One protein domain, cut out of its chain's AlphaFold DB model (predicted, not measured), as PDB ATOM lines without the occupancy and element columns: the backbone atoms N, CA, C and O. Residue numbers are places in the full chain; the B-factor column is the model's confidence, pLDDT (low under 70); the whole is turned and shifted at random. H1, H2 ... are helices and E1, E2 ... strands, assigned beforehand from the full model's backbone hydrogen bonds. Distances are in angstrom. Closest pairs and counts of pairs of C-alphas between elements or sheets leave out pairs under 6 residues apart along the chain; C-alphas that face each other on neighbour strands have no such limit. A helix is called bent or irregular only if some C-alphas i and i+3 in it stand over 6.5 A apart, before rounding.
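What this domain is: This is residues 2 to 182 of the 255 residues of a protein of Pyrodictium delaneyi (UniProt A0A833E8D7). What does this domain look like? A strongly twisted wall of four parallel strands, in the order E1, E2, E3, E4, has one face covered by helices H2, H4, H5 and H7, which run along the strands and make it two layers. H1 lies at one end, touching H2; H8 and H9 lie at the other end, beyond H5 and H7; the loop that holds H6 reaches past the last residues of E3 and E4. What is it made of? The printed part has 181 residues, with nine named helices and four named strands in the order H1, E1, H2, E2, H3, H4, E3, H5, E4, H6, H7, H8, H9; the class is mixed, helices and strands. How large is it? It is compact, with a radius of gyration of the C-alphas of 17.6 A, and spans 53 by 42 by 26 A.

Where its parts are: Which elements come first? H1, residues 2 to 7, begins at C-alpha 2, (-18.902, -23.329, -18.940). E1 is residues 15 to 17, H2 residues 24 to 33, and E2 residues 36 to 42, 18.6 A from first to last C-alpha. What follows? H3 is residues 46 to 52, H4 residues 59 to 74, 21.1 A, and E3 residues 80 to 86, 20.0 A. H4 is only just irregular, with C-alphas 62 and 65 6.50 A apart. H5 is residues 93 to 105, 18.3 A, and E4, residues 110 to 115, begins at C-alpha 110, (-18.236, -21.454, -40.784). What comes last? H6 is residues 123 to 127 and H7 residues 134 to 150, 23.2 A. H8, residues 154 to 160, is irregular, with C-alphas 156 and 159 7.2 A apart. H9, residues 174 to 181, ends at C-alpha 181, (-18.010, -18.140, -66.821).

How they stand to each other: How do the strands pair? Edge strand E1 is parallel to E2 at 33 degrees, with N 16 and O 36 within hydrogen-bond range at 2.9 A. E2 is parallel to E3 at 24 degrees, with N 85 and O 42 at 2.8 A, and E3 to edge strand E4 at 22 degrees, with N 84 and O 112 at 2.8 A. E1, H2, E2, then E2, H3, H4, E3, then E3, H5, E4 are strand-helix-strand units, parallel neighbour strands with helices between, each with a right-handed crossover. How do helices stand to the sheet? H4 is over E2 and E3 at a height over the sheet of 9.1 A, on the same face as H5, which is over E4 at 10.1 A. H7 is over E4 at 9.4 A, and H3 only grazes the sheet with residues 48 to 52. Which helices meet? Among them, H2 touches H4, with the closest C-alphas, Val 27 and Ala 70, 6.3 A apart. H5 touches H7 at a shallow tilt of 32 degrees, the same way, with C-alphas 104 and 148 closest at 6.3 A. H9 touches H8, with C-alphas 159 and 181 closest at 6.2 A, while H6 is apart from H7. Are the helix backbones complete? Every O i to N i+4 pair is within hydrogen-bond range in H1, H2, H5, H7 and H9, and 9 of 12 in H4. H3 has 1 of 3, H6 0 of 1 and H8 0 of 3, beside O i to N i+3 counts of 4 of 4, 2 of 2 and 3 of 4.

The domain as a whole: How far does it reach? The two C-alphas farthest apart, those of Arg 8 and Asp 163, are 56.6 A apart. Is anything missing or long? The printed part has no cut, and the link from H8 to H9, residues 161 to 173, is long. Is confidence low anywhere? The mean pLDDT of the printed part of this model is 96.3, and no printed residue is under 70.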
ATOM      1  N   ALA A   2     -18.092 -22.307 -18.250       93.25
ATOM      2  CA  ALA A   2     -18.902 -23.329 -18.940       93.25
ATOM      3  C   ALA A   2     -19.114 -24.605 -18.106       93.25
ATOM      4  O   ALA A   2     -20.227 -25.115 -18.028       93.25
ATOM      5  N   GLU A   3     -18.067 -25.071 -17.427       95.19
ATOM      6  CA  GLU A   3     -18.149 -26.196 -16.493       95.19
ATOM      7  C   GLU A   3     -19.167 -25.944 -15.374       95.19
ATOM      8  O   GLU A   3     -20.036 -26.774 -15.136       95.19
ATOM      9  N   GLU A   4     -19.129 -24.760 -14.756       96.12
ATOM     10  CA  GLU A   4     -20.081 -24.371 -13.712       96.12
ATOM     11  C   GLU A   4     -21.522 -24.329 -14.234       96.12
ATOM     12  O   GLU A   4     -22.435 -24.791 -13.553       96.12
ATOM     13  N   LEU A   5     -21.736 -23.832 -15.458       96.44
ATOM     14  CA  LEU A   5     -23.056 -23.855 -16.095       96.44
ATOM     15  C   LEU A   5     -23.566 -25.291 -16.261       96.44
ATOM     16  O   LEU A   5     -24.708 -25.578 -15.900       96.44
ATOM     17  N   ARG A   6     -22.722 -26.210 -16.750       96.19
ATOM     18  CA  ARG A   6     -23.090 -27.628 -16.880       96.19
ATOM     19  C   ARG A   6     -23.334 -28.278 -15.517       96.19
ATOM     20  O   ARG A   6     -24.326 -28.987 -15.368       96.19
ATOM     21  N   ARG A   7     -22.506 -27.979 -14.510       96.69
ATOM     22  CA  ARG A   7     -22.660 -28.466 -13.127       96.69
ATOM     23  C   ARG A   7     -23.974 -28.007 -12.493       96.69
ATOM     24  O   ARG A   7     -24.608 -28.774 -11.780       96.69
ATOM     25  N   ARG A   8     -24.416 -26.786 -12.803       97.50
ATOM     26  CA  ARG A   8     -25.717 -26.226 -12.396       97.50
ATOM     27  C   ARG A   8     -26.901 -26.704 -13.248       97.50
ATOM     28  O   ARG A   8     -28.012 -26.217 -13.066       97.50
ATOM     29  N   GLY A   9     -26.687 -27.637 -14.177       96.44
ATOM     30  CA  GLY A   9     -27.749 -28.242 -14.981       96.44
ATOM     31  C   GLY A   9     -28.173 -27.445 -16.219       96.44
ATOM     32  O   GLY A   9     -29.191 -27.780 -16.823       96.44
ATOM     33  N   TYR A  10     -27.422 -26.422 -16.646       97.38
ATOM     34  CA  TYR A  10     -27.732 -25.699 -17.884       97.38
ATOM     35  C   TYR A  10     -27.541 -26.608 -19.109       97.38
ATOM     36  O   TYR A  10     -26.423 -27.020 -19.434       97.38
ATOM     37  N   ARG A  11     -28.640 -26.887 -19.817       95.56
ATOM     38  CA  ARG A  11     -28.689 -27.717 -21.039       95.56
ATOM     39  C   ARG A  11     -28.822 -26.909 -22.330       95.56
ATOM     40  O   ARG A  11     -28.960 -27.492 -23.399       95.56
ATOM     41  N   GLY A  12     -28.823 -25.581 -22.234       96.88
ATOM     42  CA  GLY A  12     -28.889 -24.718 -23.407       96.88
ATOM     43  C   GLY A  12     -27.571 -24.681 -24.178       96.88
ATOM     44  O   GLY A  12     -26.546 -25.214 -23.738       96.88
ATOM     45  N   TYR A  13     -27.614 -23.997 -25.317       97.50
ATOM     46  CA  TYR A  13     -26.475 -23.836 -26.212       97.50
ATOM     47  C   TYR A  13     -25.370 -22.981 -25.570       97.50
ATOM     48  O   TYR A  13     -25.645 -21.923 -24.995       97.50
ATOM     49  N   ILE A  14     -24.123 -23.436 -25.678       97.94
ATOM     50  CA  ILE A  14     -22.906 -22.728 -25.278       97.94
ATOM     51  C   ILE A  14     -21.974 -22.641 -26.489       97.94
ATOM     52  O   ILE A  14     -21.529 -23.660 -27.018       97.94
ATOM     53  N   HIS A  15     -21.615 -21.414 -26.867       97.62
ATOM     54  CA  HIS A  15     -20.548 -21.131 -27.823       97.62
ATOM     55  C   HIS A  15     -19.385 -20.448 -27.096       97.62
ATOM     56  O   HIS A  15     -19.540 -19.347 -26.570       97.62
ATOM     57  N   LEU A  16     -18.224 -21.104 -27.054       97.69
ATOM     58  CA  LEU A  16     -17.013 -20.545 -26.454       97.69
ATOM     59  C   LEU A  16     -16.092 -19.925 -27.498       97.69
ATOM     60  O   LEU A  16     -15.821 -20.515 -28.538       97.69
ATOM     61  N   ARG A  17     -15.546 -18.754 -27.173       97.31
ATOM     62  CA  ARG A  17     -14.506 -18.096 -27.962       97.31
ATOM     63  C   ARG A  17     -13.145 -18.439 -27.371       97.31
ATOM     64  O   ARG A  17     -12.856 -18.085 -26.231       97.31
ATOM     65  N   LEU A  18     -12.343 -19.174 -28.129       97.38
ATOM     66  CA  LEU A  18     -10.975 -19.514 -27.765       97.38
ATOM     67  C   LEU A  18     -10.074 -18.292 -27.952       97.38
ATOM     68  O   LEU A  18     -10.328 -17.435 -28.801       97.38
ATOM     69  N   MET A  19      -8.998 -18.245 -27.170       96.25
ATOM     70  CA  MET A  19      -7.961 -17.226 -27.294       96.25
ATOM     71  C   MET A  19      -6.764 -17.762 -28.093       96.25
ATOM     72  O   MET A  19      -6.542 -18.980 -28.136       96.25
ATOM     73  N   PRO A  20      -5.963 -16.882 -28.707       96.50
ATOM     74  CA  PRO A  20      -4.706 -17.283 -29.324       96.50
ATOM     75  C   PRO A  20      -3.819 -18.038 -28.335       96.50
ATOM     76  O   PRO A  20      -3.747 -17.688 -27.159       96.50
ATOM     77  N   GLY A  21      -3.165 -19.095 -28.804       96.56
ATOM     78  CA  GLY A  21      -2.239 -19.887 -27.996       96.56
ATOM     79  C   GLY A  21      -2.916 -20.796 -26.967       96.56
ATOM     80  O   GLY A  21      -2.209 -21.445 -26.196       96.56
ATOM     81  N   THR A  22      -4.257 -20.895 -26.963       97.81
ATOM     82  CA  THR A  22      -4.999 -21.772 -26.039       97.81
ATOM     83  C   THR A  22      -4.394 -23.186 -26.039       97.81
ATOM     84  O   THR A  22      -4.328 -23.819 -27.103       97.81
ATOM     85  N   PRO A  23      -3.949 -23.716 -24.880       98.00
ATOM     86  CA  PRO A  23      -3.366 -25.052 -24.788       98.00
ATOM     87  C   PRO A  23      -4.293 -26.133 -25.350       98.00
ATOM     88  O   PRO A  23      -5.506 -26.071 -25.173       98.00
ATOM     89  N   LEU A  24      -3.731 -27.158 -25.999       98.06
ATOM     90  CA  LEU A  24      -4.522 -28.190 -26.687       98.06
ATOM     91  C   LEU A  24      -5.472 -28.936 -25.734       98.06
ATOM     92  O   LEU A  24      -6.614 -29.220 -26.088       98.06
ATOM     93  N   TRP A  25      -5.037 -29.193 -24.498       97.81
ATOM     94  CA  TRP A  25      -5.886 -29.810 -23.474       97.81
ATOM     95  C   TRP A  25      -7.105 -28.939 -23.133       97.81
ATOM     96  O   TRP A  25      -8.195 -29.471 -22.934       97.81
ATOM     97  N   LEU A  26      -6.955 -27.611 -23.144       97.94
ATOM     98  CA  LEU A  26      -8.047 -26.681 -22.866       97.94
ATOM     99  C   LEU A  26      -9.000 -26.560 -24.063       97.94
ATOM    100  O   LEU A  26     -10.203 -26.431 -23.865       97.94
ATOM    101  N   VAL A  27      -8.496 -26.684 -25.298       98.19
ATOM    102  CA  VAL A  27      -9.352 -26.805 -26.496       98.19
ATOM    103  C   VAL A  27     -10.238 -28.051 -26.402       98.19
ATOM    104  O   VAL A  27     -11.443 -27.969 -26.639       98.19
ATOM    105  N   ARG A  28      -9.665 -29.197 -26.007       97.81
ATOM    106  CA  ARG A  28     -10.429 -30.437 -25.787       97.81
ATOM    107  C   ARG A  28     -11.490 -30.271 -24.705       97.81
ATOM    108  O   ARG A  28     -12.627 -30.686 -24.906       97.81
ATOM    109  N   GLU A  29     -11.126 -29.658 -23.583       97.50
ATOM    110  CA  GLU A  29     -12.058 -29.448 -22.477       97.50
ATOM    111  C   GLU A  29     -13.186 -28.479 -22.859       97.50
ATOM    112  O   GLU A  29     -14.356 -28.741 -22.585       97.50
ATOM    113  N   ALA A  30     -12.873 -27.414 -23.600       97.69
ATOM    114  CA  ALA A  30     -13.875 -26.510 -24.156       97.69
ATOM    115  C   ALA A  30     -14.868 -27.254 -25.064       97.69
ATOM    116  O   ALA A  30     -16.075 -27.085 -24.910       97.69
ATOM    117  N   LEU A  31     -14.384 -28.129 -25.951       97.19
ATOM    118  CA  LEU A  31     -15.222 -28.969 -26.818       97.19
ATOM    119  C   LEU A  31     -16.023 -30.038 -26.058       97.19
ATOM    120  O   LEU A  31     -17.018 -30.535 -26.582       97.19
ATOM    121  N   ARG A  32     -15.634 -30.415 -24.839       96.44
ATOM    122  CA  ARG A  32     -16.436 -31.312 -23.991       96.44
ATOM    123  C   ARG A  32     -17.630 -30.583 -23.378       96.44
ATOM    124  O   ARG A  32     -18.693 -31.170 -23.198       96.44
ATOM    125  N   LEU A  33     -17.439 -29.312 -23.038       96.81
ATOM    126  CA  LEU A  33     -18.407 -28.510 -22.293       96.81
ATOM    127  C   LEU A  33     -19.346 -27.701 -23.199       96.81
ATOM    128  O   LEU A  33     -20.504 -27.473 -22.835       96.81
ATOM    129  N   ALA A  34     -18.855 -27.255 -24.356       97.50
ATOM    130  CA  ALA A  34     -19.553 -26.364 -25.272       97.50
ATOM    131  C   ALA A  34     -20.089 -27.083 -26.515       97.50
ATOM    132  O   ALA A  34     -19.504 -28.037 -27.029       97.50
ATOM    133  N   ASP A  35     -21.197 -26.567 -27.034       97.75
ATOM    134  CA  ASP A  35     -21.815 -27.039 -28.271       97.75
ATOM    135  C   ASP A  35     -20.974 -26.622 -29.485       97.75
ATOM    136  O   ASP A  35     -20.794 -27.400 -30.426       97.75
ATOM    137  N   ARG A  36     -20.381 -25.423 -29.409       98.38
ATOM    138  CA  ARG A  36     -19.477 -24.865 -30.413       98.38
ATOM    139  C   ARG A  36     -18.293 -24.150 -29.773       98.38
ATOM    140  O   ARG A  36     -18.425 -23.512 -28.726       98.38
ATOM    141  N   VAL A  37     -17.148 -24.201 -30.439       98.38
ATOM    142  CA  VAL A  37     -16.007 -23.327 -30.164       98.38
ATOM    143  C   VAL A  37     -15.697 -22.479 -31.391       98.38
ATOM    144  O   VAL A  37     -15.920 -22.914 -32.518       98.38
ATOM    145  N   GLY A  38     -15.140 -21.294 -31.187       97.94
ATOM    146  CA  GLY A  38     -14.645 -20.492 -32.292       97.94
ATOM    147  C   GLY A  38     -13.398 -19.703 -31.938       97.94
ATOM    148  O   GLY A  38     -13.188 -19.332 -30.784       97.94
ATOM    149  N   LEU A  39     -12.551 -19.460 -32.930       98.06
ATOM    150  CA  LEU A  39     -11.288 -18.738 -32.783       98.06
ATOM    151  C   LEU A  39     -11.144 -17.773 -33.955       98.06
ATOM    152  O   LEU A  39     -11.146 -18.209 -35.097       98.06
ATOM    153  N   ASN A  40     -11.005 -16.472 -33.696       97.31
ATOM    154  CA  ASN A  40     -10.791 -15.507 -34.776       97.31
ATOM    155  C   ASN A  40      -9.348 -15.595 -35.272       97.31
ATOM    156  O   ASN A  40      -8.430 -15.312 -34.493       97.31
ATOM    157  N   ILE A  41      -9.160 -15.899 -36.555       96.50
ATOM    158  CA  ILE A  41      -7.838 -15.889 -37.199       96.50
ATOM    159  C   ILE A  41      -7.518 -14.543 -37.878       96.50
ATOM    160  O   ILE A  41      -6.360 -14.288 -38.189       96.50
ATOM    161  N   GLU A  42      -8.520 -13.663 -38.004       95.62
ATOM    162  CA  GLU A  42      -8.472 -12.247 -38.424       95.62
ATOM    163  C   GLU A  42      -8.034 -11.973 -39.868       95.62
ATOM    164  O   GLU A  42      -8.639 -11.128 -40.514       95.62
ATOM    165  N   ALA A  43      -7.038 -12.681 -40.394       96.31
ATOM    166  CA  ALA A  43      -6.495 -12.479 -41.736       96.31
ATOM    167  C   ALA A  43      -6.214 -13.820 -42.440       96.31
ATOM    168  O   ALA A  43      -6.084 -14.841 -41.750       96.31
ATOM    169  N   PRO A  44      -6.080 -13.839 -43.781       96.50
ATOM    170  CA  PRO A  44      -5.884 -15.078 -44.530       96.50
ATOM    171  C   PRO A  44      -4.460 -15.640 -44.500       96.50
ATOM    172  O   PRO A  44      -4.213 -16.706 -45.054       96.50
ATOM    173  N   GLY A  45      -3.523 -14.979 -43.817       96.25
ATOM    174  CA  GLY A  45      -2.157 -15.473 -43.695       96.25
ATOM    175  C   GLY A  45      -1.283 -14.662 -42.734       96.25
ATOM    176  O   GLY A  45      -1.708 -13.610 -42.251       96.25
ATOM    177  N   PRO A  46      -0.050 -15.128 -42.455       95.56
ATOM    178  CA  PRO A  46       0.849 -14.503 -41.482       95.56
ATOM    179  C   PRO A  46       1.272 -13.069 -41.826       95.56
ATOM    180  O   PRO A  46       1.368 -12.238 -40.921       95.56
ATOM    181  N   SER A  47       1.529 -12.780 -43.107       94.06
ATOM    182  CA  SER A  47       1.908 -11.443 -43.588       94.06
ATOM    183  C   SER A  47       0.786 -10.445 -43.311       94.06
ATOM    184  O   SER A  47       0.974  -9.495 -42.556       94.06
ATOM    185  N   PHE A  48      -0.411 -10.757 -43.804       94.19
ATOM    186  CA  PHE A  48      -1.635  -9.990 -43.591       94.19
ATOM    187  C   PHE A  48      -1.955  -9.789 -42.105       94.19
ATOM    188  O   PHE A  48      -2.288  -8.694 -41.657       94.19
ATOM    189  N   PHE A  49      -1.822 -10.853 -41.312       94.31
ATOM    190  CA  PHE A  49      -2.090 -10.818 -39.880       94.31
ATOM    191  C   PHE A  49      -1.153  -9.873 -39.121       94.31
ATOM    192  O   PHE A  49      -1.591  -9.177 -38.203       94.31
ATOM    193  N   SER A  50       0.126  -9.838 -39.503       91.75
ATOM    194  CA  SER A  50       1.137  -9.004 -38.843       91.75
ATOM    195  C   SER A  50       0.873  -7.507 -39.030       91.75
ATOM    196  O   SER A  50       1.274  -6.716 -38.181       91.75
ATOM    197  N   GLU A  51       0.155  -7.115 -40.087       87.94
ATOM    198  CA  GLU A  51      -0.269  -5.725 -40.295       87.94
ATOM    199  C   GLU A  51      -1.394  -5.300 -39.343       87.94
ATOM    200  O   GLU A  51      -1.427  -4.155 -38.895       87.94
ATOM    201  N   ILE A  52      -2.323  -6.210 -39.030       89.75
ATOM    202  CA  ILE A  52      -3.578  -5.848 -38.352       89.75
ATOM    203  C   ILE A  52      -3.614  -6.219 -36.870       89.75
ATOM    204  O   ILE A  52      -4.272  -5.540 -36.084       89.75
ATOM    205  N   ALA A  53      -2.942  -7.300 -36.470       88.81
ATOM    206  CA  ALA A  53      -3.021  -7.838 -35.115       88.81
ATOM    207  C   ALA A  53      -1.694  -8.462 -34.625       88.81
ATOM    208  O   ALA A  53      -1.715  -9.550 -34.046       88.81
ATOM    209  N   PRO A  54      -0.534  -7.790 -34.777       86.19
ATOM    210  CA  PRO A  54       0.772  -8.381 -34.453       86.19
ATOM    211  C   PRO A  54       0.916  -8.790 -32.977       86.19
ATOM    212  O   PRO A  54       1.628  -9.737 -32.655       86.19
ATOM    213  N   SER A  55       0.212  -8.119 -32.062       89.06
ATOM    214  CA  SER A  55       0.236  -8.421 -30.624       89.06
ATOM    215  C   SER A  55      -0.581  -9.655 -30.227       89.06
ATOM    216  O   SER A  55      -0.504 -10.100 -29.082       89.06
ATOM    217  N   LYS A  56      -1.369 -10.224 -31.147       90.38
ATOM    218  CA  LYS A  56      -2.292 -11.333 -30.869       90.38
ATOM    219  C   LYS A  56      -1.609 -12.716 -30.934       90.38
ATOM    220  O   LYS A  56      -2.245 -13.724 -30.642       90.38
ATOM    221  N   GLY A  57      -0.313 -12.774 -31.244       93.12
ATOM    222  CA  GLY A  57       0.500 -13.997 -31.248       93.12
ATOM    223  C   GLY A  57       0.963 -14.390 -32.651       93.12
ATOM    224  O   GLY A  57       0.913 -13.592 -33.578       93.12
ATOM    225  N   ARG A  58       1.432 -15.625 -32.837       95.81
ATOM    226  CA  ARG A  58       1.875 -16.117 -34.152       95.81
ATOM    227  C   ARG A  58       0.694 -16.721 -34.896       95.81
ATOM    228  O   ARG A  58       0.120 -17.700 -34.427       95.81
ATOM    229  N   TRP A  59       0.377 -16.206 -36.082       96.88
ATOM    230  CA  TRP A  59      -0.785 -16.660 -36.854       96.88
ATOM    231  C   TRP A  59      -0.823 -18.184 -37.050       96.88
ATOM    232  O   TRP A  59      -1.811 -18.830 -36.712       96.88
ATOM    233  N   SER A  60       0.279 -18.794 -37.489       96.25
ATOM    234  CA  SER A  60       0.298 -20.236 -37.768       96.25
ATOM    235  C   SER A  60       0.182 -21.094 -36.501       96.25
ATOM    236  O   SER A  60      -0.560 -22.073 -36.479       96.25
ATOM    237  N   LEU A  61       0.902 -20.739 -35.430       95.56
ATOM    238  CA  LEU A  61       1.022 -21.575 -34.226       95.56
ATOM    239  C   LEU A  61      -0.043 -21.282 -33.171       95.56
ATOM    240  O   LEU A  61      -0.559 -22.202 -32.539       95.56
ATOM    241  N   ASP A  62      -0.378 -20.018 -32.969       97.12
ATOM    242  CA  ASP A  62      -1.259 -19.596 -31.887       97.12
ATOM    243  C   ASP A  62      -2.712 -19.463 -32.371       97.12
ATOM    244  O   ASP A  62      -3.624 -19.539 -31.547       97.12
ATOM    245  N   LEU A  63      -2.949 -19.360 -33.688       97.50
ATOM    246  CA  LEU A  63      -4.289 -19.290 -34.277       97.50
ATOM    247  C   LEU A  63      -4.619 -20.517 -35.127       97.50
ATOM    248  O   LEU A  63      -5.390 -21.372 -34.688       97.50
ATOM    249  N   LEU A  64      -4.023 -20.627 -36.318       98.12
ATOM    250  CA  LEU A  64      -4.402 -21.642 -37.299       98.12
ATOM    251  C   LEU A  64      -4.276 -23.053 -36.715       98.12
ATOM    252  O   LEU A  64      -5.245 -23.805 -36.739       98.12
ATOM    253  N   SER A  65      -3.143 -23.392 -36.090       98.06
ATOM    254  CA  SER A  65      -2.954 -24.727 -35.505       98.06
ATOM    255  C   SER A  65      -4.018 -25.081 -34.454       98.06
ATOM    256  O   SER A  65      -4.449 -26.229 -34.373       98.06
ATOM    257  N   ARG A  66      -4.489 -24.099 -33.668       98.31
ATOM    258  CA  ARG A  66      -5.503 -24.304 -32.621       98.31
ATOM    259  C   ARG A  66      -6.885 -24.496 -33.220       98.31
ATOM    260  O   ARG A  66      -7.627 -25.354 -32.748       98.31
ATOM    261  N   LEU A  67      -7.203 -23.736 -34.266       98.50
ATOM    262  CA  LEU A  67      -8.439 -23.887 -35.024       98.50
ATOM    263  C   LEU A  67      -8.509 -25.264 -35.702       98.50
ATOM    264  O   LEU A  67      -9.501 -25.972 -35.546       98.50
ATOM    265  N   LEU A  68      -7.436 -25.670 -36.387       98.56
ATOM    266  CA  LEU A  68      -7.344 -26.976 -37.045       98.56
ATOM    267  C   LEU A  68      -7.398 -28.123 -36.030       98.56
ATOM    268  O   LEU A  68      -8.095 -29.113 -36.238       98.56
ATOM    269  N   TYR A  69      -6.728 -27.972 -34.886       98.62
ATOM    270  CA  TYR A  69      -6.823 -28.942 -33.801       98.62
ATOM    271  C   TYR A  69      -8.249 -29.052 -33.242       98.62
ATOM    272  O   TYR A  69      -8.730 -30.160 -33.000       98.62
ATOM    273  N   ALA A  70      -8.952 -27.928 -33.070       98.56
ATOM    274  CA  ALA A  70     -10.348 -27.935 -32.644       98.56
ATOM    275  C   ALA A  70     -11.237 -28.680 -33.650       98.56
ATOM    276  O   ALA A  70     -12.029 -29.525 -33.236       98.56
ATOM    277  N   ALA A  71     -11.075 -28.425 -34.953       98.44
ATOM    278  CA  ALA A  71     -11.801 -29.129 -36.014       98.44
ATOM    279  C   ALA A  71     -11.531 -30.641 -35.986       98.44
ATOM    280  O   ALA A  71     -12.467 -31.445 -35.967       98.44
ATOM    281  N   HIS A  72     -10.257 -31.025 -35.867       98.25
ATOM    282  CA  HIS A  72      -9.837 -32.420 -35.769       98.25
ATOM    283  C   HIS A  72     -10.467 -33.152 -34.572       98.25
ATOM    284  O   HIS A  72     -10.924 -34.288 -34.705       98.25
ATOM    285  N   VAL A  73     -10.505 -32.512 -33.397       98.12
ATOM    286  CA  VAL A  73     -11.102 -33.094 -32.183       98.12
ATOM    287  C   VAL A  73     -12.627 -33.125 -32.272       98.12
ATOM    288  O   VAL A  73     -13.240 -34.103 -31.851       98.12
ATOM    289  N   ALA A  74     -13.248 -32.069 -32.802       97.81
ATOM    290  CA  ALA A  74     -14.699 -31.952 -32.864       97.81
ATOM    291  C   ALA A  74     -15.336 -32.977 -33.812       97.81
ATOM    292  O   ALA A  74     -16.429 -33.455 -33.509       97.81
ATOM    293  N   ARG A  75     -14.668 -33.292 -34.938       96.31
ATOM    294  CA  ARG A  75     -15.146 -34.200 -36.008       96.31
ATOM    295  C   ARG A  75     -16.556 -33.888 -36.523       96.31
ATOM    296  O   ARG A  75     -17.234 -34.744 -37.081       96.31
ATOM    297  N   ASP A  76     -16.990 -32.651 -36.334       97.50
ATOM    298  CA  ASP A  76     -18.257 -32.118 -36.806       97.50
ATOM    299  C   ASP A  76     -18.019 -30.645 -37.144       97.50
ATOM    300  O   ASP A  76     -17.843 -29.833 -36.224       97.50
ATOM    301  N   PRO A  77     -18.021 -30.278 -38.438       95.44
ATOM    302  CA  PRO A  77     -17.793 -28.903 -38.852       95.44
ATOM    303  C   PRO A  77     -18.730 -27.920 -38.148       95.44
ATOM    304  O   PRO A  77     -18.315 -26.830 -37.784       95.44
ATOM    305  N   ARG A  78     -19.968 -28.297 -37.808       96.62
ATOM    306  CA  ARG A  78     -20.939 -27.392 -37.158       96.62
ATOM    307  C   ARG A  78     -20.497 -26.893 -35.774       96.62
ATOM    308  O   ARG A  78     -21.131 -25.980 -35.235       96.62
ATOM    309  N   ARG A  79     -19.452 -27.491 -35.195       98.06
ATOM    310  CA  ARG A  79     -18.940 -27.213 -33.847       98.06
ATOM    311  C   ARG A  79     -17.709 -26.313 -33.811       98.06
ATOM    312  O   ARG A  79     -17.269 -25.981 -32.711       98.06
ATOM    313  N   VAL A  80     -17.167 -25.902 -34.958       98.44
ATOM    314  CA  VAL A  80     -15.971 -25.051 -35.011       98.44
ATOM    315  C   VAL A  80     -16.180 -23.903 -35.988       98.44
ATOM    316  O   VAL A  80     -16.407 -24.145 -37.165       98.44
ATOM    317  N   ASP A  81     -16.080 -22.657 -35.539       98.38
ATOM    318  CA  ASP A  81     -16.124 -21.491 -36.431       98.38
ATOM    319  C   ASP A  81     -14.919 -20.560 -36.266       98.38
ATOM    320  O   ASP A  81     -14.123 -20.658 -35.328       98.38
ATOM    321  N   THR A  82     -14.756 -19.668 -37.232       98.56
ATOM    322  CA  THR A  82     -13.705 -18.653 -37.232       98.56
ATOM    323  C   THR A  82     -14.227 -17.353 -37.826       98.56
ATOM    324  O   THR A  82     -15.330 -17.301 -38.369       98.56
ATOM    325  N   GLN A  83     -13.428 -16.296 -37.729       97.88
ATOM    326  CA  GLN A  83     -13.714 -15.007 -38.339       97.88
ATOM    327  C   GLN A  83     -12.466 -14.400 -38.978       97.88
ATOM    328  O   GLN A  83     -11.357 -14.537 -38.446       97.88
ATOM    329  N   LEU A  84     -12.698 -13.673 -40.070       97.25
ATOM    330  CA  LEU A  84     -11.755 -12.804 -40.762       97.25
ATOM    331  C   LEU A  84     -12.265 -11.359 -40.790       97.25
ATOM    332  O   LEU A  84     -13.472 -11.111 -40.875       97.25
ATOM    333  N   VAL A  85     -11.333 -10.409 -40.771       96.69
ATOM    334  CA  VAL A  85     -11.589  -8.997 -41.045       96.69
ATOM    335  C   VAL A  85     -11.211  -8.712 -42.493       96.69
ATOM    336  O   VAL A  85     -10.051  -8.816 -42.873       96.69
ATOM    337  N   LEU A  86     -12.195  -8.341 -43.309       97.00
ATOM    338  CA  LEU A  86     -11.982  -8.061 -44.728       97.00
ATOM    339  C   LEU A  86     -11.556  -6.610 -44.944       97.00
ATOM    340  O   LEU A  86     -12.128  -5.702 -44.350       97.00
ATOM    341  N   GLY A  87     -10.595  -6.408 -45.835       94.50
ATOM    342  CA  GLY A  87     -10.032  -5.146 -46.313       94.50
ATOM    343  C   GLY A  87      -9.138  -4.423 -45.311       94.50
ATOM    344  O   GLY A  87      -8.714  -3.296 -45.574       94.50
ATOM    345  N   ALA A  88      -8.816  -5.063 -44.184       92.31
ATOM    346  CA  ALA A  88      -7.909  -4.523 -43.175       92.31
ATOM    347  C   ALA A  88      -6.429  -4.796 -43.478       92.31
ATOM    348  O   ALA A  88      -5.592  -4.042 -42.995       92.31
ATOM    349  N   SER A  89      -6.104  -5.825 -44.270       91.19
ATOM    350  CA  SER A  89      -4.722  -6.289 -44.496       91.19
ATOM    351  C   SER A  89      -4.287  -6.343 -45.962       91.19
ATOM    352  O   SER A  89      -3.119  -6.527 -46.252       91.19
ATOM    353  N   GLY A  90      -5.174  -6.030 -46.910       91.69
ATOM    354  CA  GLY A  90      -4.806  -5.842 -48.325       91.69
ATOM    355  C   GLY A  90      -4.835  -7.156 -49.085       91.69
ATOM    356  O   GLY A  90      -4.371  -7.231 -50.213       91.69
ATOM    357  N   GLU A  91      -5.404  -8.166 -48.441       96.62
ATOM    358  CA  GLU A  91      -5.727  -9.450 -49.010       96.62
ATOM    359  C   GLU A  91      -6.697  -9.306 -50.183       96.62
ATOM    360  O   GLU A  91      -7.659  -8.528 -50.123       96.62
ATOM    361  N   SER A  92      -6.447 -10.090 -51.225       98.12
ATOM    362  CA  SER A  92      -7.340 -10.243 -52.370       98.12
ATOM    363  C   SER A  92      -8.504 -11.182 -52.037       98.12
ATOM    364  O   SER A  92      -8.474 -11.916 -51.043       98.12
ATOM    365  N   ASP A  93      -9.550 -11.191 -52.864       98.44
ATOM    366  CA  ASP A  93     -10.609 -12.200 -52.723       98.44
ATOM    367  C   ASP A  93     -10.074 -13.616 -52.990       98.44
ATOM    368  O   ASP A  93     -10.499 -14.549 -52.309       98.44
ATOM    369  N   ARG A  94      -9.086 -13.775 -53.886       98.69
ATOM    370  CA  ARG A  94      -8.363 -15.038 -54.115       98.69
ATOM    371  C   ARG A  94      -7.751 -15.590 -52.825       98.69
ATOM    372  O   ARG A  94      -7.956 -16.763 -52.516       98.69
ATOM    373  N   ASP A  95      -7.060 -14.754 -52.044       98.56
ATOM    374  CA  ASP A  95      -6.452 -15.162 -50.766       98.56
ATOM    375  C   ASP A  95      -7.507 -15.677 -49.776       98.56
ATOM    376  O   ASP A  95      -7.318 -16.688 -49.094       98.56
ATOM    377  N   VAL A  96      -8.646 -14.981 -49.702       98.62
ATOM    378  CA  VAL A  96      -9.752 -15.347 -48.811       98.62
ATOM    379  C   VAL A  96     -10.403 -16.654 -49.260       98.62
ATOM    380  O   VAL A  96     -10.629 -17.530 -48.428       98.62
ATOM    381  N   ILE A  97     -10.686 -16.803 -50.555       98.75
ATOM    382  CA  ILE A  97     -11.306 -17.998 -51.146       98.75
ATOM    383  C   ILE A  97     -10.418 -19.228 -50.927       98.75
ATOM    384  O   ILE A  97     -10.912 -20.255 -50.459       98.75
ATOM    385  N   ALA A  98      -9.110 -19.106 -51.172       98.69
ATOM    386  CA  ALA A  98      -8.148 -20.182 -50.945       98.69
ATOM    387  C   ALA A  98      -8.104 -20.615 -49.468       98.69
ATOM    388  O   ALA A  98      -8.133 -21.809 -49.161       98.69
ATOM    389  N   LEU A  99      -8.099 -19.659 -48.530       98.56
ATOM    390  CA  LEU A  99      -8.166 -19.988 -47.106       98.56
ATOM    391  C   LEU A  99      -9.494 -20.672 -46.746       98.56
ATOM    392  O   LEU A  99      -9.501 -21.628 -45.972       98.56
ATOM    393  N   VAL A 100     -10.621 -20.180 -47.262       98.69
ATOM    394  CA  VAL A 100     -11.949 -20.745 -46.979       98.69
ATOM    395  C   VAL A 100     -12.027 -22.205 -47.419       98.69
ATOM    396  O   VAL A 100     -12.499 -23.035 -46.640       98.69
ATOM    397  N   GLU A 101     -11.532 -22.522 -48.615       98.62
ATOM    398  CA  GLU A 101     -11.413 -23.896 -49.104       98.62
ATOM    399  C   GLU A 101     -10.552 -24.749 -48.169       98.62
ATOM    400  O   GLU A 101     -11.034 -25.752 -47.640       98.62
ATOM    401  N   TYR A 102      -9.332 -24.302 -47.860       98.62
ATOM    402  CA  TYR A 102      -8.422 -25.023 -46.968       98.62
ATOM    403  C   TYR A 102      -9.041 -25.320 -45.590       98.62
ATOM    404  O   TYR A 102      -8.922 -26.425 -45.051       98.62
ATOM    405  N   LEU A 103      -9.732 -24.340 -45.001       98.62
ATOM    406  CA  LEU A 103     -10.398 -24.493 -43.710       98.62
ATOM    407  C   LEU A 103     -11.592 -25.451 -43.792       98.62
ATOM    408  O   LEU A 103     -11.793 -26.249 -42.873       98.62
ATOM    409  N   ALA A 104     -12.379 -25.380 -44.868       98.06
ATOM    410  CA  ALA A 104     -13.505 -26.279 -45.089       98.06
ATOM    411  C   ALA A 104     -13.033 -27.736 -45.232       98.06
ATOM    412  O   ALA A 104     -13.561 -28.608 -44.540       98.06
ATOM    413  N   GLU A 105     -11.995 -27.981 -46.035       97.69
ATOM    414  CA  GLU A 105     -11.366 -29.300 -46.200       97.69
ATOM    415  C   GLU A 105     -10.763 -29.827 -44.892       97.69
ATOM    416  O   GLU A 105     -10.798 -31.024 -44.613       97.69
ATOM    417  N   SER A 106     -10.285 -28.924 -44.035       98.06
ATOM    418  CA  SER A 106      -9.761 -29.258 -42.707       98.06
ATOM    419  C   SER A 106     -10.840 -29.494 -41.637       98.06
ATOM    420  O   SER A 106     -10.518 -29.725 -40.471       98.06
ATOM    421  N   GLY A 107     -12.125 -29.419 -41.997       97.62
ATOM    422  CA  GLY A 107     -13.247 -29.678 -41.093       97.62
ATOM    423  C   GLY A 107     -13.657 -28.498 -40.209       97.62
ATOM    424  O   GLY A 107     -14.435 -28.682 -39.272       97.62
ATOM    425  N   VAL A 108     -13.174 -27.282 -40.480       98.25
ATOM    426  CA  VAL A 108     -13.717 -26.058 -39.863       98.25
ATOM    427  C   VAL A 108     -15.113 -25.795 -40.438       98.25
ATOM    428  O   VAL A 108     -15.426 -26.229 -41.544       98.25
ATOM    429  N   GLY A 109     -15.987 -25.134 -39.683       96.38
ATOM    430  CA  GLY A 109     -17.438 -25.083 -39.885       96.38
ATOM    431  C   GLY A 109     -18.064 -23.880 -40.552       96.38
ATOM    432  O   GLY A 109     -18.910 -24.036 -41.414       96.38
ATOM    433  N   ARG A 110     -17.787 -22.670 -40.098       96.38
ATOM    434  CA  ARG A 110     -18.236 -21.454 -40.784       96.38
ATOM    435  C   ARG A 110     -17.120 -20.440 -40.675       96.38
ATOM    436  O   ARG A 110     -16.482 -20.337 -39.624       96.38
ATOM    437  N   VAL A 111     -16.884 -19.723 -41.765       98.12
ATOM    438  CA  VAL A 111     -15.965 -18.587 -41.780       98.12
ATOM    439  C   VAL A 111     -16.813 -17.327 -41.802       98.12
ATOM    440  O   VAL A 111     -17.542 -17.059 -42.752       98.12
ATOM    441  N   HIS A 112     -16.755 -16.567 -40.716       98.06
ATOM    442  CA  HIS A 112     -17.448 -15.297 -40.605       98.06
ATOM    443  C   HIS A 112     -16.571 -14.171 -41.152       98.06
ATOM    444  O   HIS A 112     -15.369 -14.113 -40.903       98.06
ATOM    445  N   PHE A 113     -17.180 -13.238 -41.866       98.06
ATOM    446  CA  PHE A 113     -16.511 -12.062 -42.397       98.06
ATOM    447  C   PHE A 113     -17.031 -10.803 -41.714       98.06
ATOM    448  O   PHE A 113     -18.241 -10.557 -41.686       98.06
ATOM    449  N   SER A 114     -16.105  -9.994 -41.207       96.19
ATOM    450  CA  SER A 114     -16.368  -8.646 -40.713       96.19
ATOM    451  C   SER A 114     -15.689  -7.635 -41.639       96.19
ATOM    452  O   SER A 114     -14.461  -7.606 -41.688       96.19
ATOM    453  N   PRO A 115     -16.422  -6.796 -42.386       96.56
ATOM    454  CA  PRO A 115     -15.796  -5.753 -43.192       96.56
ATOM    455  C   PRO A 115     -15.114  -4.716 -42.291       96.56
ATOM    456  O   PRO A 115     -15.689  -4.256 -41.303       96.56
ATOM    457  N   TYR A 116     -13.886  -4.332 -42.634       96.38
ATOM    458  CA  TYR A 116     -13.139  -3.309 -41.915       96.38
ATOM    459  C   TYR A 116     -13.856  -1.960 -41.975       96.38
ATOM    460  O   TYR A 116     -14.283  -1.511 -43.040       96.38
ATOM    461  N   THR A 117     -13.938  -1.295 -40.827       95.75
ATOM    462  CA  THR A 117     -14.379   0.094 -40.710       95.75
ATOM    463  C   THR A 117     -13.299   0.870 -39.959       95.75
ATOM    464  O   THR A 117     -12.925   0.453 -38.861       95.75
ATOM    465  N   PRO A 118     -12.785   1.979 -40.516       93.94
ATOM    466  CA  PRO A 118     -11.725   2.742 -39.878       93.94
ATOM    467  C   PRO A 118     -12.201   3.383 -38.577       93.94
ATOM    468  O   PRO A 118     -13.223   4.070 -38.533       93.94
ATOM    469  N   VAL A 119     -11.409   3.207 -37.521       92.81
ATOM    470  CA  VAL A 119     -11.603   3.885 -36.237       92.81
ATOM    471  C   VAL A 119     -10.645   5.069 -36.176       92.81
ATOM    472  O   VAL A 119      -9.424   4.888 -36.189       92.81
ATOM    473  N   ARG A 120     -11.190   6.292 -36.133       92.56
ATOM    474  CA  ARG A 120     -10.381   7.522 -36.079       92.56
ATOM    475  C   ARG A 120      -9.383   7.467 -34.920       92.56
ATOM    476  O   ARG A 120      -9.733   7.060 -33.819       92.56
ATOM    477  N   GLY A 121      -8.156   7.909 -35.186       91.88
ATOM    478  CA  GLY A 121      -7.074   7.940 -34.199       91.88
ATOM    479  C   GLY A 121      -6.307   6.622 -34.038       91.88
ATOM    480  O   GLY A 121      -5.383   6.570 -33.237       91.88
ATOM    481  N   THR A 122      -6.642   5.572 -34.796       89.62
ATOM    482  CA  THR A 122      -5.863   4.321 -34.800       89.62
ATOM    483  C   THR A 122      -4.794   4.319 -35.900       89.62
ATOM    484  O   THR A 122      -5.023   4.910 -36.959       89.62
ATOM    485  N   PRO A 123      -3.655   3.618 -35.709       87.94
ATOM    486  CA  PRO A 123      -2.633   3.474 -36.751       87.94
ATOM    487  C   PRO A 123      -3.173   2.872 -38.053       87.94
ATOM    488  O   PRO A 123      -2.795   3.293 -39.137       87.94
ATOM    489  N   LEU A 124      -4.113   1.926 -37.973       88.56
ATOM    490  CA  LEU A 124      -4.676   1.310 -39.173       88.56
ATOM    491  C   LEU A 124      -5.532   2.296 -39.984       88.56
ATOM    492  O   LEU A 124      -5.541   2.237 -41.211       88.56
ATOM    493  N   ALA A 125      -6.200   3.249 -39.327       90.62
ATOM    494  CA  ALA A 125      -7.012   4.255 -40.007       90.62
ATOM    495  C   ALA A 125      -6.187   5.289 -40.794       90.62
ATOM    496  O   ALA A 125      -6.741   5.918 -41.698       90.62
ATOM    497  N   SER A 126      -4.892   5.468 -40.492       87.62
ATOM    498  CA  SER A 126      -4.019   6.367 -41.266       87.62
ATOM    499  C   SER A 126      -3.570   5.742 -42.587       87.62
ATOM    500  O   SER A 126      -3.460   6.449 -43.585       87.62
ATOM    501  N   VAL A 127      -3.375   4.422 -42.616       86.88
ATOM    502  CA  VAL A 127      -3.028   3.667 -43.831       86.88
ATOM    503  C   VAL A 127      -4.284   3.288 -44.622       86.88
ATOM    504  O   VAL A 127      -4.283   3.286 -45.849       86.88
ATOM    505  N   ARG A 128      -5.390   3.000 -43.924       88.88
ATOM    506  CA  ARG A 128      -6.662   2.549 -44.504       88.88
ATOM    507  C   ARG A 128      -7.804   3.413 -44.006       88.88
ATOM    508  O   ARG A 128      -8.474   3.102 -43.022       88.88
ATOM    509  N   SER A 129      -8.029   4.506 -44.723       87.25
ATOM    510  CA  SER A 129      -9.012   5.531 -44.366       87.25
ATOM    511  C   SER A 129     -10.431   5.240 -44.860       87.25
ATOM    512  O   SER A 129     -11.372   5.915 -44.443       87.25
ATOM    513  N   ARG A 130     -10.611   4.247 -45.741       92.19
ATOM    514  CA  ARG A 130     -11.916   3.879 -46.309       92.19
ATOM    515  C   ARG A 130     -12.439   2.572 -45.705       92.19
ATOM    516  O   ARG A 130     -11.653   1.643 -45.521       92.19
ATOM    517  N   PRO A 131     -13.749   2.480 -45.409       95.56
ATOM    518  CA  PRO A 131     -14.354   1.223 -44.998       95.56
ATOM    519  C   PRO A 131     -14.363   0.228 -46.157       95.56
ATOM    520  O   PRO A 131     -14.448   0.604 -47.330       95.56
ATOM    521  N   THR A 132     -14.341  -1.054 -45.815       96.38
ATOM    522  CA  THR A 132     -14.520  -2.125 -46.792       96.38
ATOM    523  C   THR A 132     -15.961  -2.121 -47.284       96.38
ATOM    524  O   THR A 132     -16.885  -2.144 -46.466       96.38
ATOM    525  N   PRO A 133     -16.195  -2.106 -48.607       95.31
ATOM    526  CA  PRO A 133     -17.549  -2.083 -49.126       95.31
ATOM    527  C   PRO A 133     -18.356  -3.319 -48.709       95.31
ATOM    528  O   PRO A 133     -17.896  -4.454 -48.832       95.31
ATOM    529  N   LEU A 134     -19.607  -3.113 -48.289       95.38
ATOM    530  CA  LEU A 134     -20.483  -4.208 -47.847       95.38
ATOM    531  C   LEU A 134     -20.758  -5.245 -48.945       95.38
ATOM    532  O   LEU A 134     -21.010  -6.408 -48.636       95.38
ATOM    533  N   TRP A 135     -20.706  -4.849 -50.222       95.31
ATOM    534  CA  TRP A 135     -20.871  -5.777 -51.343       95.31
ATOM    535  C   TRP A 135     -19.771  -6.847 -51.363       95.31
ATOM    536  O   TRP A 135     -20.077  -7.999 -51.657       95.31
ATOM    537  N   ARG A 136     -18.533  -6.506 -50.972       96.69
ATOM    538  CA  ARG A 136     -17.402  -7.446 -50.947       96.69
ATOM    539  C   ARG A 136     -17.661  -8.564 -49.946       96.69
ATOM    540  O   ARG A 136     -17.593  -9.738 -50.289       96.69
ATOM    541  N   SER A 137     -18.072  -8.194 -48.730       96.00
ATOM    542  CA  SER A 137     -18.434  -9.165 -47.692       96.00
ATOM    543  C   SER A 137     -19.597 -10.063 -48.120       96.00
ATOM    544  O   SER A 137     -19.532 -11.266 -47.892       96.00
ATOM    545  N   ARG A 138     -20.631  -9.520 -48.781       96.00
ATOM    546  CA  ARG A 138     -21.756 -10.325 -49.296       96.00
ATOM    547  C   ARG A 138     -21.297 -11.365 -50.319       96.00
ATOM    548  O   ARG A 138     -21.677 -12.522 -50.192       96.00
ATOM    549  N   GLN A 139     -20.456 -10.978 -51.279       96.62
ATOM    550  CA  GLN A 139     -19.939 -11.907 -52.289       96.62
ATOM    551  C   GLN A 139     -19.047 -12.990 -51.675       96.62
ATOM    552  O   GLN A 139     -19.189 -14.156 -52.024       96.62
ATOM    553  N   LEU A 140     -18.183 -12.644 -50.718       98.00
ATOM    554  CA  LEU A 140     -17.345 -13.637 -50.038       98.00
ATOM    555  C   LEU A 140     -18.160 -14.589 -49.148       98.00
ATOM    556  O   LEU A 140     -17.829 -15.768 -49.066       98.00
ATOM    557  N   TYR A 141     -19.270 -14.133 -48.553       98.06
ATOM    558  CA  TYR A 141     -20.236 -15.037 -47.915       98.06
ATOM    559  C   TYR A 141     -20.899 -15.987 -48.922       98.06
ATOM    560  O   TYR A 141     -21.076 -17.162 -48.614       98.06
ATOM    561  N   GLU A 142     -21.246 -15.518 -50.126       97.81
ATOM    562  CA  GLU A 142     -21.735 -16.409 -51.189       97.81
ATOM    563  C   GLU A 142     -20.666 -17.432 -51.596       97.81
ATOM    564  O   GLU A 142     -20.986 -18.611 -51.731       97.81
ATOM    565  N   ALA A 143     -19.402 -17.015 -51.735       98.44
ATOM    566  CA  ALA A 143     -18.288 -17.909 -52.056       98.44
ATOM    567  C   ALA A 143     -18.085 -18.981 -50.973       98.44
ATOM    568  O   ALA A 143     -17.956 -20.159 -51.296       98.44
ATOM    569  N   GLU A 144     -18.142 -18.600 -49.692       98.44
ATOM    570  CA  GLU A 144     -18.049 -19.540 -48.566       98.44
ATOM    571  C   GLU A 144     -19.135 -20.608 -48.621       98.44
ATOM    572  O   GLU A 144     -18.838 -21.798 -48.518       98.44
ATOM    573  N   VAL A 145     -20.381 -20.206 -48.866       97.69
ATOM    574  CA  VAL A 145     -21.494 -21.147 -49.000       97.69
ATOM    575  C   VAL A 145     -21.298 -22.057 -50.211       97.69
ATOM    576  O   VAL A 145     -21.549 -23.256 -50.112       97.69
ATOM    577  N   LEU A 146     -20.841 -21.524 -51.347       98.31
ATOM    578  CA  LEU A 146     -20.604 -22.319 -52.553       98.31
ATOM    579  C   LEU A 146     -19.511 -23.371 -52.347       98.31
ATOM    580  O   LEU A 146     -19.687 -24.522 -52.745       98.31
ATOM    581  N   ILE A 147     -18.424 -23.015 -51.674       98.25
ATOM    582  CA  ILE A 147     -17.357 -23.966 -51.355       98.25
ATOM    583  C   ILE A 147     -17.884 -25.051 -50.416       98.25
ATOM    584  O   ILE A 147     -17.775 -26.245 -50.687       98.25
ATOM    585  N   ARG A 148     -18.526 -24.639 -49.322       95.62
ATOM    586  CA  ARG A 148     -18.928 -25.553 -48.250       95.62
ATOM    587  C   ARG A 148     -20.100 -26.457 -48.588       95.62
ATOM    588  O   ARG A 148     -20.072 -27.645 -48.284       95.62
ATOM    589  N   ASP A 149     -21.157 -25.862 -49.126       94.81
ATOM    590  CA  ASP A 149     -22.467 -26.497 -49.247       94.81
ATOM    591  C   ASP A 149     -22.740 -26.945 -50.693       94.81
ATOM    592  O   ASP A 149     -23.635 -27.760 -50.923       94.81
ATOM    593  N   TYR A 150     -21.980 -26.421 -51.668       97.25
ATOM    594  CA  TYR A 150     -22.131 -26.750 -53.086       97.25
ATOM    595  C   TYR A 150     -20.925 -27.477 -53.683       97.25
ATOM    596  O   TYR A 150     -21.075 -28.009 -54.775       97.25
ATOM    597  N   GLY A 151     -19.787 -27.548 -52.980       95.31
ATOM    598  CA  GLY A 151     -18.581 -28.277 -53.391       95.31
ATOM    599  C   GLY A 151     -17.660 -27.521 -54.354       95.31
ATOM    600  O   GLY A 151     -16.764 -28.144 -54.921       95.31
ATOM    601  N   PHE A 152     -17.898 -26.223 -54.571       98.12
ATOM    602  CA  PHE A 152     -17.037 -25.399 -55.420       98.12
ATOM    603  C   PHE A 152     -15.619 -25.344 -54.848       98.12
ATOM    604  O   PHE A 152     -15.411 -25.417 -53.636       98.12
ATOM    605  N   ARG A 153     -14.643 -25.194 -55.732       98.19
ATOM    606  CA  ARG A 153     -13.217 -25.141 -55.411       98.19
ATOM    607  C   ARG A 153     -12.662 -23.759 -55.717       98.19
ATOM    608  O   ARG A 153     -13.248 -23.037 -56.519       98.19
ATOM    609  N   ALA A 154     -11.529 -23.378 -55.130       98.31
ATOM    610  CA  ALA A 154     -10.971 -22.038 -55.357       98.31
ATOM    611  C   ALA A 154     -10.717 -21.754 -56.849       98.31
ATOM    612  O   ALA A 154     -11.017 -20.664 -57.330       98.31
ATOM    613  N   HIS A 155     -10.260 -22.762 -57.599       98.19
ATOM    614  CA  HIS A 155     -10.008 -22.635 -59.036       98.19
ATOM    615  C   HIS A 155     -11.270 -22.363 -59.869       98.19
ATOM    616  O   HIS A 155     -11.157 -21.781 -60.944       98.19
ATOM    617  N   ASP A 156     -12.462 -22.731 -59.383       98.44
ATOM    618  CA  ASP A 156     -13.726 -22.432 -60.067       98.44
ATOM    619  C   ASP A 156     -14.000 -20.913 -60.102       98.44
ATOM    620  O   ASP A 156     -14.787 -20.441 -60.914       98.44
ATOM    621  N   PHE A 157     -13.376 -20.120 -59.223       98.69
ATOM    622  CA  PHE A 157     -13.570 -18.667 -59.174       98.69
ATOM    623  C   PHE A 157     -12.598 -17.899 -60.076       98.69
ATOM    624  O   PHE A 157     -12.870 -16.738 -60.369       98.69
ATOM    625  N   GLU A 158     -11.505 -18.512 -60.546       98.31
ATOM    626  CA  GLU A 158     -10.460 -17.821 -61.322       98.31
ATOM    627  C   GLU A 158     -10.996 -17.054 -62.545       98.31
ATOM    628  O   GLU A 158     -10.625 -15.892 -62.708       98.31
ATOM    629  N   PRO A 159     -11.932 -17.590 -63.357       98.31
ATOM    630  CA  PRO A 159     -12.436 -16.870 -64.532       98.31
ATOM    631  C   PRO A 159     -13.234 -15.593 -64.234       98.31
ATOM    632  O   PRO A 159     -13.575 -14.858 -65.159       98.31
ATOM    633  N   ILE A 160     -13.599 -15.345 -62.971       98.25
ATOM    634  CA  ILE A 160     -14.366 -14.159 -62.560       98.25
ATOM    635  C   ILE A 160     -13.565 -13.189 -61.685       98.25
ATOM    636  O   ILE A 160     -14.162 -12.233 -61.173       98.25
ATOM    637  N   LEU A 161     -12.268 -13.441 -61.494       98.50
ATOM    638  CA  LEU A 161     -11.354 -12.529 -60.815       98.50
ATOM    639  C   LEU A 161     -10.819 -11.469 -61.789       98.50
ATOM    640  O   LEU A 161     -10.690 -11.725 -62.984       98.50
ATOM    641  N   ASP A 162     -10.522 -10.278 -61.273       98.12
ATOM    642  CA  ASP A 162      -9.710  -9.273 -61.968       98.12
ATOM    643  C   ASP A 162      -8.202  -9.575 -61.855       98.12
ATOM    644  O   ASP A 162      -7.785 -10.557 -61.229       98.12
ATOM    645  N   ASP A 163      -7.377  -8.731 -62.479       97.75
ATOM    646  CA  ASP A 163      -5.916  -8.882 -62.500       97.75
ATOM    647  C   ASP A 163      -5.307  -8.804 -61.085       97.75
ATOM    648  O   ASP A 163      -4.267  -9.407 -60.807       97.75
ATOM    649  N   GLU A 164      -5.985  -8.123 -60.157       97.19
ATOM    650  CA  GLU A 164      -5.628  -8.036 -58.742       97.19
ATOM    651  C   GLU A 164      -6.170  -9.202 -57.890       97.19
ATOM    652  O   GLU A 164      -5.949  -9.239 -56.676       97.19
ATOM    653  N   GLY A 165      -6.866 -10.171 -58.495       98.19
ATOM    654  CA  GLY A 165      -7.398 -11.350 -57.811       98.19
ATOM    655  C   GLY A 165      -8.666 -11.090 -56.992       98.19
ATOM    656  O   GLY A 165      -8.950 -11.836 -56.051       98.19
ATOM    657  N   ASN A 166      -9.423 -10.036 -57.298       98.31
ATOM    658  CA  ASN A 166     -10.683  -9.697 -56.637       98.31
ATOM    659  C   ASN A 166     -11.886 -10.022 -57.517       98.31
ATOM    660  O   ASN A 166     -11.793 -10.027 -58.736       98.31
ATOM    661  N   ILE A 167     -13.044 -10.273 -56.905       98.06
ATOM    662  CA  ILE A 167     -14.299 -10.448 -57.637       98.06
ATOM    663  C   ILE A 167     -14.905  -9.056 -57.876       98.06
ATOM    664  O   ILE A 167     -15.382  -8.433 -56.914       98.06
ATOM    665  N   PRO A 168     -15.019  -8.575 -59.133       97.44
ATOM    666  CA  PRO A 168     -15.580  -7.255 -59.396       97.44
ATOM    667  C   PRO A 168     -17.018  -7.124 -58.864       97.44
ATOM    668  O   PRO A 168     -17.764  -8.117 -58.873       97.44
ATOM    669  N   PRO A 169     -17.453  -5.927 -58.423       96.19
ATOM    670  CA  PRO A 169     -18.809  -5.710 -57.929       96.19
ATOM    671  C   PRO A 169     -19.853  -6.071 -58.988       96.19
ATOM    672  O   PRO A 169     -19.756  -5.655 -60.141       96.19
ATOM    673  N   SER A 170     -20.896  -6.797 -58.594       94.44
ATOM    674  CA  SER A 170     -22.002  -7.133 -59.490       94.44
ATOM    675  C   SER A 170     -23.331  -7.184 -58.744       94.44
ATOM    676  O   SER A 170     -23.386  -7.519 -57.563       94.44
ATOM    677  N   SER A 171     -24.420  -6.877 -59.450       92.00
ATOM    678  CA  SER A 171     -25.786  -7.160 -58.996       92.00
ATOM    679  C   SER A 171     -26.202  -8.613 -59.258       92.00
ATOM    680  O   SER A 171     -27.249  -9.056 -58.781       92.00
ATOM    681  N   MET A 172     -25.406  -9.364 -60.025       94.75
ATOM    682  CA  MET A 172     -25.646 -10.770 -60.318       94.75
ATOM    683  C   MET A 172     -25.098 -11.661 -59.198       94.75
ATOM    684  O   MET A 172     -23.938 -11.533 -58.819       94.75
ATOM    685  N   GLN A 173     -25.919 -12.607 -58.732       94.44
ATOM    686  CA  GLN A 173     -25.514 -13.625 -57.753       94.44
ATOM    687  C   GLN A 173     -24.294 -14.417 -58.231       94.44
ATOM    688  O   GLN A 173     -24.208 -14.787 -59.410       94.44
ATOM    689  N   LEU A 174     -23.400 -14.746 -57.303       97.12
ATOM    690  CA  LEU A 174     -22.092 -15.322 -57.589       97.12
ATOM    691  C   LEU A 174     -22.192 -16.668 -58.303       97.12
ATOM    692  O   LEU A 174     -21.556 -16.871 -59.332       97.12
ATOM    693  N   LYS A 175     -23.099 -17.543 -57.853       97.69
ATOM    694  CA  LYS A 175     -23.340 -18.843 -58.498       97.69
ATOM    695  C   LYS A 175     -23.713 -18.716 -59.977       97.69
ATOM    696  O   LYS A 175     -23.306 -19.525 -60.802       97.69
ATOM    697  N   LYS A 176     -24.508 -17.696 -60.322       97.38
ATOM    698  CA  LYS A 176     -24.903 -17.445 -61.711       97.38
ATOM    699  C   LYS A 176     -23.732 -16.897 -62.525       97.38
ATOM    700  O   LYS A 176     -23.597 -17.281 -63.677       97.38
ATOM    701  N   ARG A 177     -22.895 -16.036 -61.939       97.81
ATOM    702  CA  ARG A 177     -21.671 -15.543 -62.589       97.81
ATOM    703  C   ARG A 177     -20.727 -16.693 -62.925       97.81
ATOM    704  O   ARG A 177     -20.310 -16.789 -64.069       97.81
ATOM    705  N   LEU A 178     -20.490 -17.591 -61.968       98.38
ATOM    706  CA  LEU A 178     -19.691 -18.803 -62.173       98.38
ATOM    707  C   LEU A 178     -20.284 -19.676 -63.281       98.38
ATOM    708  O   LEU A 178     -19.580 -20.071 -64.196       98.38
ATOM    709  N   ALA A 179     -21.603 -19.892 -63.273       98.19
ATOM    710  CA  ALA A 179     -22.257 -20.664 -64.325       98.19
ATOM    711  C   ALA A 179     -22.126 -20.039 -65.731       98.19
ATOM    712  O   ALA A 179     -22.097 -20.760 -66.721       98.19
ATOM    713  N   LEU A 180     -22.070 -18.707 -65.839       97.81
ATOM    714  CA  LEU A 180     -21.835 -18.025 -67.118       97.81
ATOM    715  C   LEU A 180     -20.363 -18.055 -67.539       97.81
ATOM    716  O   LEU A 180     -20.087 -18.053 -68.734       97.81
ATOM    717  N   ALA A 181     -19.445 -18.059 -66.573       98.12
ATOM    718  CA  ALA A 181     -18.010 -18.140 -66.821       98.12
ATOM    719  C   ALA A 181     -17.546 -19.561 -67.188       98.12
ATOM    720  O   ALA A 181     -16.504 -19.703 -67.816       98.12
ATOM    721  N   HIS A 182     -18.348 -20.578 -66.851       98.31
ATOM    722  CA  HIS A 182     -18.102 -21.991 -67.142       98.31
ATOM    723  C   HIS A 182     -19.197 -22.608 -68.032       98.31
ATOM    724  O   HIS A 182     -19.992 -23.438 -67.566       98.31
TER     725      HIS A 182